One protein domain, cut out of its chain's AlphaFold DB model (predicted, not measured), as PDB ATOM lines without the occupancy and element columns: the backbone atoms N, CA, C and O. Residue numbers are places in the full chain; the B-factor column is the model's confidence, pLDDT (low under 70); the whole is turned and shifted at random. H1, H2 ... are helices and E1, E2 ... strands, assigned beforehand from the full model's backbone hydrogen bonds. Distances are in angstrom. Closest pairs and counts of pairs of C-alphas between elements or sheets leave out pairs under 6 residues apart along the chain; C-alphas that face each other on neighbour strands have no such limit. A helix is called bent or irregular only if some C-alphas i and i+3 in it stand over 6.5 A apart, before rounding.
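AT A GLANCE: This is residues 305 to 388 of the 1022 residues of an uncharacterized protein of Aegilops tauschii subsp. strangulata (UniProt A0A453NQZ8). The domain is a long helical hairpin, in which the straight helix H3 runs nearly the full length and H2 folds back beside its first part. The small strand hairpin E1 and E2 carries on beyond the first residues of H2, with E2 beside the later part of H3, and the short helix H1 lies near H2 and away from H3. The printed part has 84 residues, with three named helices and two named strands in the order H1, E1, E2, H2, H3; the sheet has the order E1 - E2 and is antiparallel. The class is mostly helix, with 59 residues in helices and 6 in strands. The whole is elongated, spanning 46 by 24 by 19 A, and only just loose, close to compact, with a radius of gyration of the C-alphas of 14.3 A.

HOW THE PARTS SIT: From the first printed residue, helix H1, residues 306 to 314, comes first and touches no helix. It is close but not clearly touching to helix H2, residues 337 to 354: the closest C-alphas, those of Ile 312 and Lys 343, are 7.8 A apart. H1 and H2 run opposite ways at a shallow tilt of 27 degrees. Strand E1, residues 325 to 327, and strand E2, residues 333 to 335, form a hairpin and are antiparallel neighbours, with 139 degrees between their directions. N 326 and O 334 are 2.9 A apart, and so are N 334 and O 326, both pairs within hydrogen-bond range. The C-alphas of Tyr 326 and Leu 334 face each other at 5.5 A. H1 and E2 are apart, but only just, with their closest C-alphas 8.4 A from each other. The closest C-alphas of E1 and H2, those of Tyr 325 and Ala 339, are 7.9 A apart. H2 and helix H3, residues 357 to 388, form a helical hairpin and touch, H3 with its residues 360 to 375 alone. Their closest C-alphas, those of Leu 337 and Leu 371, are 6.8 A apart, and they run opposite ways at a shallow tilt of 24 degrees. Farther along H3, the C-alphas of Asn 378 and Leu 334 are 5.7 A apart, the closest pair of H3 and E2. H1 and E1 are each apart from H3. In H1 and H3 every O i to N i+4 pair is within hydrogen-bond range, and in H2 12 of 14 are.

IN THESE COORDINATES: H1, from Glu 306 to Arg 314, is 12.0 A long and begins with C-alpha 306 at (41.537, 14.491, 10.454). E1, from Tyr 325 to Phe 327, and E2, from Arg 333 to Ile 335, are each 7.1 A long. H2, from Leu 337 to Gln 354, is 26.1 A long, with C-alpha 337 at (40.253, 20.202, -6.398). H2 is irregular, but only just: C-alphas 350 and 353 are 6.9 A apart, and its line is a rough one. H3, from Glu 357 to Leu 388, is not bent, is 46.4 A long and ends with C-alpha 388 at (17.685, 28.069, -2.626).

THE WHOLE: The two C-alphas farthest apart, those of Ser 356 and Leu 388, are 46.9 A from each other, while the first and last printed C-alphas, of Val 305 and Leu 388, are 33.8 A apart. The printed part runs from 305 to 388 and has no cut. The links from E1 to E2, from E2 to H2 and from H2 to H3 are tight; the link from H1 to E1, 10 residues, is short, and no link is long. The mean pLDDT of the printed part is 87.3, and no printed residue is under 70.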
ATOM      1  N   VAL A 305      45.039  12.427  11.405       81.12
ATOM      2  CA  VAL A 305      45.259  13.432  10.344       81.12
ATOM      3  C   VAL A 305      43.996  14.263  10.068       81.12
ATOM      4  O   VAL A 305      44.069  15.320   9.448       81.12
ATOM      5  N   GLU A 306      42.844  13.829  10.587       81.94
ATOM      6  CA  GLU A 306      41.537  14.491  10.454       81.94
ATOM      7  C   GLU A 306      41.598  15.973  10.844       81.94
ATOM      8  O   GLU A 306      41.200  16.829  10.064       81.94
ATOM      9  N   SER A 307      42.215  16.290  11.987       82.69
ATOM     10  CA  SER A 307      42.361  17.672  12.473       82.69
ATOM     11  C   SER A 307      43.113  18.596  11.502       82.69
ATOM     12  O   SER A 307      42.722  19.747  11.323       82.69
ATOM     13  N   LYS A 308      44.151  18.087  10.821       84.06
ATOM     14  CA  LYS A 308      44.909  18.839   9.808       84.06
ATOM     15  C   LYS A 308      44.085  19.063   8.538       84.06
ATOM     16  O   LYS A 308      44.149  20.131   7.937       84.06
ATOM     17  N   ILE A 309      43.302  18.064   8.128       85.94
ATOM     18  CA  ILE A 309      42.397  18.176   6.974       85.94
ATOM     19  C   ILE A 309      41.298  19.203   7.267       85.94
ATOM     20  O   ILE A 309      41.000  20.047   6.422       85.94
ATOM     21  N   GLU A 310      40.735  19.172   8.473       86.50
ATOM     22  CA  GLU A 310      39.754  20.158   8.921       86.50
ATOM     23  C   GLU A 310      40.347  21.563   8.983       86.50
ATOM     24  O   GLU A 310      39.672  22.510   8.599       86.50
ATOM     25  N   GLU A 311      41.608  21.723   9.390       87.38
ATOM     26  CA  GLU A 311      42.301  23.016   9.360       87.38
ATOM     27  C   GLU A 311      42.454  23.558   7.929       87.38
ATOM     28  O   GLU A 311      42.163  24.732   7.683       87.38
ATOM     29  N   ILE A 312      42.818  22.697   6.967       88.75
ATOM     30  CA  ILE A 312      42.893  23.056   5.540       88.75
ATOM     31  C   ILE A 312      41.527  23.534   5.028       88.75
ATOM     32  O   ILE A 312      41.454  24.570   4.368       88.75
ATOM     33  N   LEU A 313      40.449  22.810   5.344       88.56
ATOM     34  CA  LEU A 313      39.088  23.156   4.917       88.56
ATOM     35  C   LEU A 313      38.494  24.336   5.709       88.56
ATOM     36  O   LEU A 313      37.616  25.040   5.219       88.56
ATOM     37  N   ARG A 314      38.960  24.598   6.932       88.38
ATOM     38  CA  ARG A 314      38.518  25.743   7.739       88.38
ATOM     39  C   ARG A 314      39.124  27.058   7.251       88.38
ATOM     40  O   ARG A 314      38.535  28.113   7.494       88.38
ATOM     41  N   ASN A 315      40.268  27.013   6.564       88.12
ATOM     42  CA  ASN A 315      40.867  28.189   5.943       88.12
ATOM     43  C   ASN A 315      39.970  28.721   4.812       88.12
ATOM     44  O   ASN A 315      39.828  28.100   3.764       88.12
ATOM     45  N   SER A 316      39.391  29.904   5.015       86.69
ATOM     46  CA  SER A 316      38.469  30.541   4.072       86.69
ATOM     47  C   SER A 316      39.144  31.251   2.892       86.69
ATOM     48  O   SER A 316      38.427  31.804   2.056       86.69
ATOM     49  N   ALA A 317      40.480  31.274   2.821       88.88
ATOM     50  CA  ALA A 317      41.212  31.908   1.729       88.88
ATOM     51  C   ALA A 317      40.968  31.202   0.384       88.88
ATOM     52  O   ALA A 317      40.771  29.982   0.322       88.88
ATOM     53  N   THR A 318      41.008  31.968  -0.709       89.38
ATOM     54  CA  THR A 318      40.959  31.397  -2.059       89.38
ATOM     55  C   THR A 318      42.306  30.782  -2.444       89.38
ATOM     56  O   THR A 318      43.323  31.060  -1.802       89.38
ATOM     57  N   SER A 319      42.336  29.957  -3.491       87.69
ATOM     58  CA  SER A 319      43.569  29.348  -4.006       87.69
ATOM     59  C   SER A 319      44.619  30.392  -4.405       87.69
ATOM     60  O   SER A 319      45.799  30.206  -4.116       87.69
ATOM     61  N   GLU A 320      44.195  31.547  -4.926       84.31
ATOM     62  CA  GLU A 320      45.066  32.700  -5.218       84.31
ATOM     63  C   GLU A 320      45.762  33.272  -3.970       84.31
ATOM     64  O   GLU A 320      46.890  33.756  -4.050       84.31
ATOM     65  N   PHE A 321      45.119  33.176  -2.803       85.50
ATOM     66  CA  PHE A 321      45.658  33.612  -1.511       85.50
ATOM     67  C   PHE A 321      46.141  32.432  -0.644       85.50
ATOM     68  O   PHE A 321      46.229  32.545   0.579       85.50
ATOM     69  N   GLY A 322      46.468  31.291  -1.264       81.81
ATOM     70  CA  GLY A 322      47.086  30.134  -0.603       81.81
ATOM     71  C   GLY A 322      46.132  29.195   0.150       81.81
ATOM     72  O   GLY A 322      46.607  28.296   0.857       81.81
ATOM     73  N   GLY A 323      44.816  29.386   0.013       89.62
ATOM     74  CA  GLY A 323      43.780  28.472   0.506       89.62
ATOM     75  C   GLY A 323      43.380  27.399  -0.514       89.62
ATOM     76  O   GLY A 323      44.129  27.099  -1.441       89.62
ATOM     77  N   VAL A 324      42.203  26.792  -0.328       93.06
ATOM     78  CA  VAL A 324      41.693  25.684  -1.173       93.06
ATOM     79  C   VAL A 324      40.327  25.973  -1.795       93.06
ATOM     80  O   VAL A 324      39.663  25.058  -2.271       93.06
ATOM     81  N   TYR A 325      39.875  27.227  -1.769       93.81
ATOM     82  CA  TYR A 325      38.571  27.621  -2.300       93.81
ATOM     83  C   TYR A 325      38.691  28.475  -3.565       93.81
ATOM     84  O   TYR A 325      39.664  29.199  -3.749       93.81
ATOM     85  N   TYR A 326      37.666  28.452  -4.406       91.44
ATOM     86  CA  TYR A 326      37.463  29.422  -5.484       91.44
ATOM     87  C   TYR A 326      35.977  29.784  -5.576       91.44
ATOM     88  O   TYR A 326      35.136  29.119  -4.966       91.44
ATOM     89  N   PHE A 327      35.654  30.849  -6.309       89.19
ATOM     90  CA  PHE A 327      34.274  31.221  -6.613       89.19
ATOM     91  C   PHE A 327      33.920  30.778  -8.034       89.19
ATOM     92  O   PHE A 327      34.692  31.030  -8.961       89.19
ATOM     93  N   SER A 328      32.786  30.094  -8.195       87.62
ATOM     94  CA  SER A 328      32.239  29.751  -9.513       87.62
ATOM     95  C   SER A 328      31.736  30.999 -10.247       87.62
ATOM     96  O   SER A 328      31.611  32.075  -9.660       87.62
ATOM     97  N   GLU A 329      31.376  30.846 -11.519       82.12
ATOM     98  CA  GLU A 329      30.737  31.889 -12.337       82.12
ATOM     99  C   GLU A 329      29.389  32.339 -11.745       82.12
ATOM    100  O   GLU A 329      28.953  33.468 -11.942       82.12
ATOM    101  N   ARG A 330      28.754  31.469 -10.951       86.69
ATOM    102  CA  ARG A 330      27.520  31.757 -10.201       86.69
ATOM    103  C   ARG A 330      27.775  32.435  -8.850       86.69
ATOM    104  O   ARG A 330      26.827  32.792  -8.156       86.69
ATOM    105  N   GLY A 331      29.040  32.599  -8.457       85.62
ATOM    106  CA  GLY A 331      29.445  33.150  -7.163       85.62
ATOM    107  C   GLY A 331      29.438  32.141  -6.008       85.62
ATOM    108  O   GLY A 331      29.553  32.544  -4.848       85.62
ATOM    109  N   ASP A 332      29.329  30.838  -6.286       89.19
ATOM    110  CA  ASP A 332      29.370  29.798  -5.254       89.19
ATOM    111  C   ASP A 332      30.807  29.542  -4.799       89.19
ATOM    112  O   ASP A 332      31.708  29.350  -5.615       89.19
ATOM    113  N   ARG A 333      31.032  29.482  -3.483       90.75
ATOM    114  CA  ARG A 333      32.345  29.135  -2.925       90.75
ATOM    115  C   ARG A 333      32.538  27.619  -2.925       90.75
ATOM    116  O   ARG A 333      31.964  26.927  -2.081       90.75
ATOM    117  N   LEU A 334      33.388  27.121  -3.817       92.38
ATOM    118  CA  LEU A 334      33.636  25.695  -4.042       92.38
ATOM    119  C   LEU A 334      35.082  25.315  -3.704       92.38
ATOM    120  O   LEU A 334      35.977  26.159  -3.722       92.38
ATOM    121  N   ILE A 335      35.315  24.038  -3.388       93.38
ATOM    122  CA  ILE A 335      36.664  23.508  -3.142       93.38
ATOM    123  C   ILE A 335      37.394  23.392  -4.483       93.38
ATOM    124  O   ILE A 335      36.934  22.685  -5.382       93.38
ATOM    125  N   ASP A 336      38.536  24.055  -4.608       92.88
ATOM    126  CA  ASP A 336      39.467  23.887  -5.718       92.88
ATOM    127  C   ASP A 336      40.137  22.514  -5.581       92.88
ATOM    128  O   ASP A 336      40.915  22.269  -4.654       92.88
ATOM    129  N   LEU A 337      39.781  21.584  -6.472       92.75
ATOM    130  CA  LEU A 337      40.253  20.202  -6.398       92.75
ATOM    131  C   LEU A 337      41.763  20.100  -6.619       92.75
ATOM    132  O   LEU A 337      42.389  19.234  -6.008       92.75
ATOM    133  N   ASP A 338      42.346  20.987  -7.425       92.25
ATOM    134  CA  ASP A 338      43.779  20.990  -7.704       92.25
ATOM    135  C   ASP A 338      44.551  21.540  -6.505       92.25
ATOM    136  O   ASP A 338      45.489  20.896  -6.022       92.25
ATOM    137  N   ALA A 339      44.111  22.674  -5.951       92.69
ATOM    138  CA  ALA A 339      44.719  23.241  -4.746       92.69
ATOM    139  C   ALA A 339      44.570  22.298  -3.539       92.69
ATOM    140  O   ALA A 339      45.517  22.097  -2.772       92.69
ATOM    141  N   PHE A 340      43.404  21.661  -3.385       94.00
ATOM    142  CA  PHE A 340      43.177  20.684  -2.325       94.00
ATOM    143  C   PHE A 340      44.057  19.443  -2.514       94.00
ATOM    144  O   PHE A 340      44.731  19.028  -1.572       94.00
ATOM    145  N   HIS A 341      44.148  18.898  -3.731       93.50
ATOM    146  CA  HIS A 341      45.041  17.780  -4.039       93.50
ATOM    147  C   HIS A 341      46.507  18.101  -3.725       93.50
ATOM    148  O   HIS A 341      47.189  17.275  -3.118       93.50
ATOM    149  N   GLN A 342      46.984  19.307  -4.050       92.25
ATOM    150  CA  GLN A 342      48.344  19.743  -3.716       92.25
ATOM    151  C   GLN A 342      48.599  19.756  -2.202       92.25
ATOM    152  O   GLN A 342      49.629  19.248  -1.751       92.25
ATOM    153  N   LYS A 343      47.650  20.261  -1.402       90.94
ATOM    154  CA  LYS A 343      47.746  20.234   0.069       90.94
ATOM    155  C   LYS A 343      47.762  18.804   0.621       90.94
ATOM    156  O   LYS A 343      48.520  18.516   1.546       90.94
ATOM    157  N   LEU A 344      46.989  17.891   0.029       90.06
ATOM    158  CA  LEU A 344      47.008  16.473   0.409       90.06
ATOM    159  C   LEU A 344      48.323  15.784   0.039       90.06
ATOM    160  O   LEU A 344      48.834  14.994   0.829       90.06
ATOM    161  N   ILE A 345      48.912  16.105  -1.117       88.62
ATOM    162  CA  ILE A 345      50.238  15.599  -1.499       88.62
ATOM    163  C   ILE A 345      51.302  16.079  -0.511       88.62
ATOM    164  O   ILE A 345      52.106  15.264  -0.057       88.62
ATOM    165  N   GLN A 346      51.300  17.366  -0.152       88.56
ATOM    166  CA  GLN A 346      52.236  17.921   0.831       88.56
ATOM    167  C   GLN A 346      52.142  17.160   2.162       88.56
ATOM    168  O   GLN A 346      53.147  16.707   2.707       88.56
ATOM    169  N   MET A 347      50.918  16.917   2.628       86.75
ATOM    170  CA  MET A 347      50.664  16.141   3.837       86.75
ATOM    171  C   MET A 347      51.101  14.671   3.703       86.75
ATOM    172  O   MET A 347      51.633  14.096   4.651       86.75
ATOM    173  N   SER A 348      50.944  14.062   2.521       85.12
ATOM    174  CA  SER A 348      51.472  12.721   2.230       85.12
ATOM    175  C   SER A 348      52.988  12.668   2.395       85.12
ATOM    176  O   SER A 348      53.510  11.711   2.959       85.12
ATOM    177  N   GLN A 349      53.699  13.683   1.897       86.19
ATOM    178  CA  GLN A 349      55.160  13.765   1.948       86.19
ATOM    179  C   GLN A 349      55.679  13.883   3.384       86.19
ATOM    180  O   GLN A 349      56.665  13.230   3.713       86.19
ATOM    181  N   GLU A 350      54.981  14.627   4.245       84.19
ATOM    182  CA  GLU A 350      55.293  14.717   5.680       84.19
ATOM    183  C   GLU A 350      55.106  13.379   6.415       84.19
ATOM    184  O   GLU A 350      55.857  13.060   7.335       84.19
ATOM    185  N   LEU A 351      54.114  12.583   6.009       81.69
ATOM    186  CA  LEU A 351      53.775  11.307   6.648       81.69
ATOM    187  C   LEU A 351      54.575  10.120   6.088       81.69
ATOM    188  O   LEU A 351      54.697   9.089   6.751       81.69
ATOM    189  N   HIS A 352      55.163  10.247   4.894       78.06
ATOM    190  CA  HIS A 352      55.879   9.159   4.218       78.06
ATOM    191  C   HIS A 352      57.057   8.584   5.014       78.06
ATOM    192  O   HIS A 352      57.406   7.421   4.809       78.06
ATOM    193  N   THR A 353      57.667   9.358   5.915       73.69
ATOM    194  CA  THR A 353      58.786   8.897   6.751       73.69
ATOM    195  C   THR A 353      58.351   7.990   7.905       73.69
ATOM    196  O   THR A 353      59.208   7.405   8.560       73.69
ATOM    197  N   GLN A 354      57.045   7.880   8.175       71.62
ATOM    198  CA  GLN A 354      56.481   7.186   9.342       71.62
ATOM    199  C   GLN A 354      55.657   5.936   8.982       71.62
ATOM    200  O   GLN A 354      55.176   5.259   9.884       71.62
ATOM    201  N   LEU A 355      55.489   5.628   7.689       81.31
ATOM    202  CA  LEU A 355      54.544   4.619   7.193       81.31
ATOM    203  C   LEU A 355      55.239   3.487   6.424       81.31
ATOM    204  O   LEU A 355      56.203   3.714   5.686       81.31
ATOM    205  N   SER A 356      54.703   2.272   6.544       80.75
ATOM    206  CA  SER A 356      55.079   1.107   5.731       80.75
ATOM    207  C   SER A 356      54.563   1.220   4.289       80.75
ATOM    208  O   SER A 356      53.601   1.933   4.017       80.75
ATOM    209  N   GLU A 357      55.157   0.492   3.335       78.44
ATOM    210  CA  GLU A 357      54.742   0.539   1.916       78.44
ATOM    211  C   GLU A 357      53.254   0.201   1.696       78.44
ATOM    212  O   GLU A 357      52.603   0.795   0.837       78.44
ATOM    213  N   SER A 358      52.686  -0.694   2.513       79.44
ATOM    214  CA  SER A 358      51.250  -1.017   2.478       79.44
ATOM    215  C   SER A 358      50.389   0.171   2.921       79.44
ATOM    216  O   SER A 358      49.408   0.512   2.260       79.44
ATOM    217  N   GLU A 359      50.782   0.846   4.005       80.69
ATOM    218  CA  GLU A 359      50.078   2.021   4.532       80.69
ATOM    219  C   GLU A 359      50.201   3.230   3.596       80.69
ATOM    220  O   GLU A 359      49.266   4.020   3.484       80.69
ATOM    221  N   LYS A 360      51.313   3.360   2.857       80.38
ATOM    222  CA  LYS A 360      51.472   4.397   1.820       80.38
ATOM    223  C   LYS A 360      50.463   4.222   0.682       80.38
ATOM    224  O   LYS A 360      49.864   5.200   0.229       80.38
ATOM    225  N   GLY A 361      50.249   2.982   0.234       82.25
ATOM    226  CA  GLY A 361      49.233   2.660  -0.772       82.25
ATOM    227  C   GLY A 361      47.814   2.977  -0.290       82.25
ATOM    228  O   GLY A 361      47.032   3.600  -1.010       82.25
ATOM    229  N   GLU A 362      47.500   2.616   0.954       83.94
ATOM    230  CA  GLU A 362      46.192   2.860   1.569       83.94
ATOM    231  C   GLU A 362      45.933   4.353   1.868       83.94
ATOM    232  O   GLU A 362      44.805   4.837   1.717       83.94
ATOM    233  N   LEU A 363      46.974   5.126   2.207       84.50
ATOM    234  CA  LEU A 363      46.893   6.582   2.368       84.50
ATOM    235  C   LEU A 363      46.542   7.270   1.043       84.50
ATOM    236  O   LEU A 363      45.657   8.128   1.002       84.50
ATOM    237  N   LYS A 364      47.185   6.857  -0.056       85.31
ATOM    238  CA  LYS A 364      46.900   7.380  -1.400       85.31
ATOM    239  C   LYS A 364      45.451   7.112  -1.818       85.31
ATOM    240  O   LYS A 364      44.782   8.012  -2.326       85.31
ATOM    241  N   GLU A 365      44.949   5.908  -1.557       87.12
ATOM    242  CA  GLU A 365      43.544   5.547  -1.789       87.12
ATOM    243  C   GLU A 365      42.591   6.370  -0.900       87.12
ATOM    244  O   GLU A 365      41.549   6.844  -1.357       87.12
ATOM    245  N   SER A 366      42.967   6.621   0.356       87.50
ATOM    246  CA  SER A 366      42.195   7.464   1.278       87.50
ATOM    247  C   SER A 366      42.092   8.915   0.791       87.50
ATOM    248  O   SER A 366      41.000   9.489   0.798       87.50
ATOM    249  N   PHE A 367      43.185   9.503   0.294       89.38
ATOM    250  CA  PHE A 367      43.163  10.838  -0.318       89.38
ATOM    251  C   PHE A 367      42.378  10.870  -1.629       89.38
ATOM    252  O   PHE A 367      41.637  11.823  -1.867       89.38
ATOM    253  N   HIS A 368      42.443   9.814  -2.442       89.31
ATOM    254  CA  HIS A 368      41.605   9.709  -3.635       89.31
ATOM    255  C   HIS A 368      40.107   9.694  -3.287       89.31
ATOM    256  O   HIS A 368      39.312  10.424  -3.890       89.31
ATOM    257  N   ARG A 369      39.705   8.937  -2.256       88.31
ATOM    258  CA  ARG A 369      38.324   8.954  -1.737       88.31
ATOM    259  C   ARG A 369      37.912  10.338  -1.243       88.31
ATOM    260  O   ARG A 369      36.761  10.725  -1.433       88.31
ATOM    261  N   MET A 370      38.843  11.090  -0.665       87.75
ATOM    262  CA  MET A 370      38.599  12.446  -0.183       87.75
ATOM    263  C   MET A 370      38.423  13.462  -1.316       87.75
ATOM    264  O   MET A 370      37.505  14.274  -1.260       87.75
ATOM    265  N   LEU A 371      39.215  13.372  -2.387       91.06
ATOM    266  CA  LEU A 371      39.002  14.174  -3.598       91.06
ATOM    267  C   LEU A 371      37.657  13.852  -4.255       91.06
ATOM    268  O   LEU A 371      36.922  14.752  -4.657       91.06
ATOM    269  N   LYS A 372      37.283  12.568  -4.300       90.31
ATOM    270  CA  LYS A 372      35.966  12.139  -4.789       90.31
ATOM    271  C   LYS A 372      34.830  12.674  -3.915       90.31
ATOM    272  O   LYS A 372      33.777  13.031  -4.444       90.31
ATOM    273  N   TRP A 373      35.025  12.733  -2.597       91.00
ATOM    274  CA  TRP A 373      34.095  13.400  -1.687       91.00
ATOM    275  C   TRP A 373      34.016  14.902  -1.983       91.00
ATOM    276  O   TRP A 373      32.908  15.384  -2.174       91.00
ATOM    277  N   ALA A 374      35.143  15.609  -2.121       91.19
ATOM    278  CA  ALA A 374      35.173  17.049  -2.402       91.19
ATOM    279  C   ALA A 374      34.474  17.397  -3.729       91.19
ATOM    280  O   ALA A 374      33.689  18.340  -3.796       91.19
ATOM    281  N   TRP A 375      34.669  16.582  -4.772       90.00
ATOM    282  CA  TRP A 375      33.958  16.733  -6.045       90.00
ATOM    283  C   TRP A 375      32.438  16.559  -5.888       90.00
ATOM    284  O   TRP A 375      31.661  17.390  -6.363       90.00
ATOM    285  N   ARG A 376      31.996  15.511  -5.171       88.25
ATOM    286  CA  ARG A 376      30.565  15.293  -4.871       88.25
ATOM    287  C   ARG A 376      29.991  16.412  -4.008       88.25
ATOM    288  O   ARG A 376      28.856  16.821  -4.222       88.25
ATOM    289  N   TYR A 377      30.769  16.892  -3.044       89.31
ATOM    290  CA  TYR A 377      30.410  17.983  -2.152       89.31
ATOM    291  C   TYR A 377      30.137  19.262  -2.947       89.31
ATOM    292  O   TYR A 377      29.047  19.812  -2.823       89.31
ATOM    293  N   ASN A 378      31.050  19.656  -3.841       90.25
ATOM    294  CA  ASN A 378      30.854  20.808  -4.725       90.25
ATOM    295  C   ASN A 378      29.581  20.663  -5.568       90.25
ATOM    296  O   ASN A 378      28.738  21.552  -5.553       90.25
ATOM    297  N   LYS A 379      29.385  19.517  -6.233       87.31
ATOM    298  CA  LYS A 379      28.187  19.279  -7.056       87.31
ATOM    299  C   LYS A 379      26.885  19.365  -6.259       87.31
ATOM    300  O   LYS A 379      25.875  19.849  -6.763       87.31
ATOM    301  N   ASN A 380      26.890  18.882  -5.019       88.25
ATOM    302  CA  ASN A 380      25.732  18.970  -4.135       88.25
ATOM    303  C   ASN A 380      25.493  20.408  -3.650       88.25
ATOM    304  O   ASN A 380      24.338  20.813  -3.555       88.25
ATOM    305  N   LEU A 381      26.556  21.171  -3.370       88.88
ATOM    306  CA  LEU A 381      26.459  22.581  -2.989       88.88
ATOM    307  C   LEU A 381      25.884  23.447  -4.111       88.88
ATOM    308  O   LEU A 381      24.994  24.244  -3.837       88.88
ATOM    309  N   GLU A 382      26.339  23.268  -5.353       89.81
ATOM    310  CA  GLU A 382      25.808  24.005  -6.513       89.81
ATOM    311  C   GLU A 382      24.297  23.754  -6.686       89.81
ATOM    312  O   GLU A 382      23.510  24.677  -6.875       89.81
ATOM    313  N   GLU A 383      23.851  22.499  -6.551       89.25
ATOM    314  CA  GLU A 383      22.422  22.163  -6.629       89.25
ATOM    315  C   GLU A 383      21.614  22.745  -5.460       89.25
ATOM    316  O   GLU A 383      20.499  23.219  -5.667       89.25
ATOM    317  N   GLN A 384      22.178  22.766  -4.249       88.56
ATOM    318  CA  GLN A 384      21.563  23.413  -3.085       88.56
ATOM    319  C   GLN A 384      21.441  24.928  -3.261       88.56
ATOM    320  O   GLN A 384      20.410  25.507  -2.911       88.56
ATOM    321  N   ALA A 385      22.479  25.572  -3.799       90.69
ATOM    322  CA  ALA A 385      22.473  26.993  -4.111       90.69
ATOM    323  C   ALA A 385      21.395  27.316  -5.153       90.69
ATOM    324  O   ALA A 385      20.599  28.235  -4.944       90.69
ATOM    325  N   ALA A 386      21.276  26.502  -6.205       92.25
ATOM    326  CA  ALA A 386      20.233  26.645  -7.216       92.25
ATOM    327  C   ALA A 386      18.820  26.429  -6.656       92.25
ATOM    328  O   ALA A 386      17.915  27.217  -6.933       92.25
ATOM    329  N   GLN A 387      18.633  25.415  -5.808       91.38
ATOM    330  CA  GLN A 387      17.366  25.150  -5.120       91.38
ATOM    331  C   GLN A 387      16.961  26.336  -4.227       91.38
ATOM    332  O   GLN A 387      15.810  26.776  -4.252       91.38
ATOM    333  N   LEU A 388      17.914  26.900  -3.474       92.12
ATOM    334  CA  LEU A 388      17.685  28.069  -2.626       92.12
ATOM    335  C   LEU A 388      17.400  29.333  -3.450       92.12
ATOM    336  O   LEU A 388      16.515  30.108  -3.087       92.12
TER     337      LEU A 388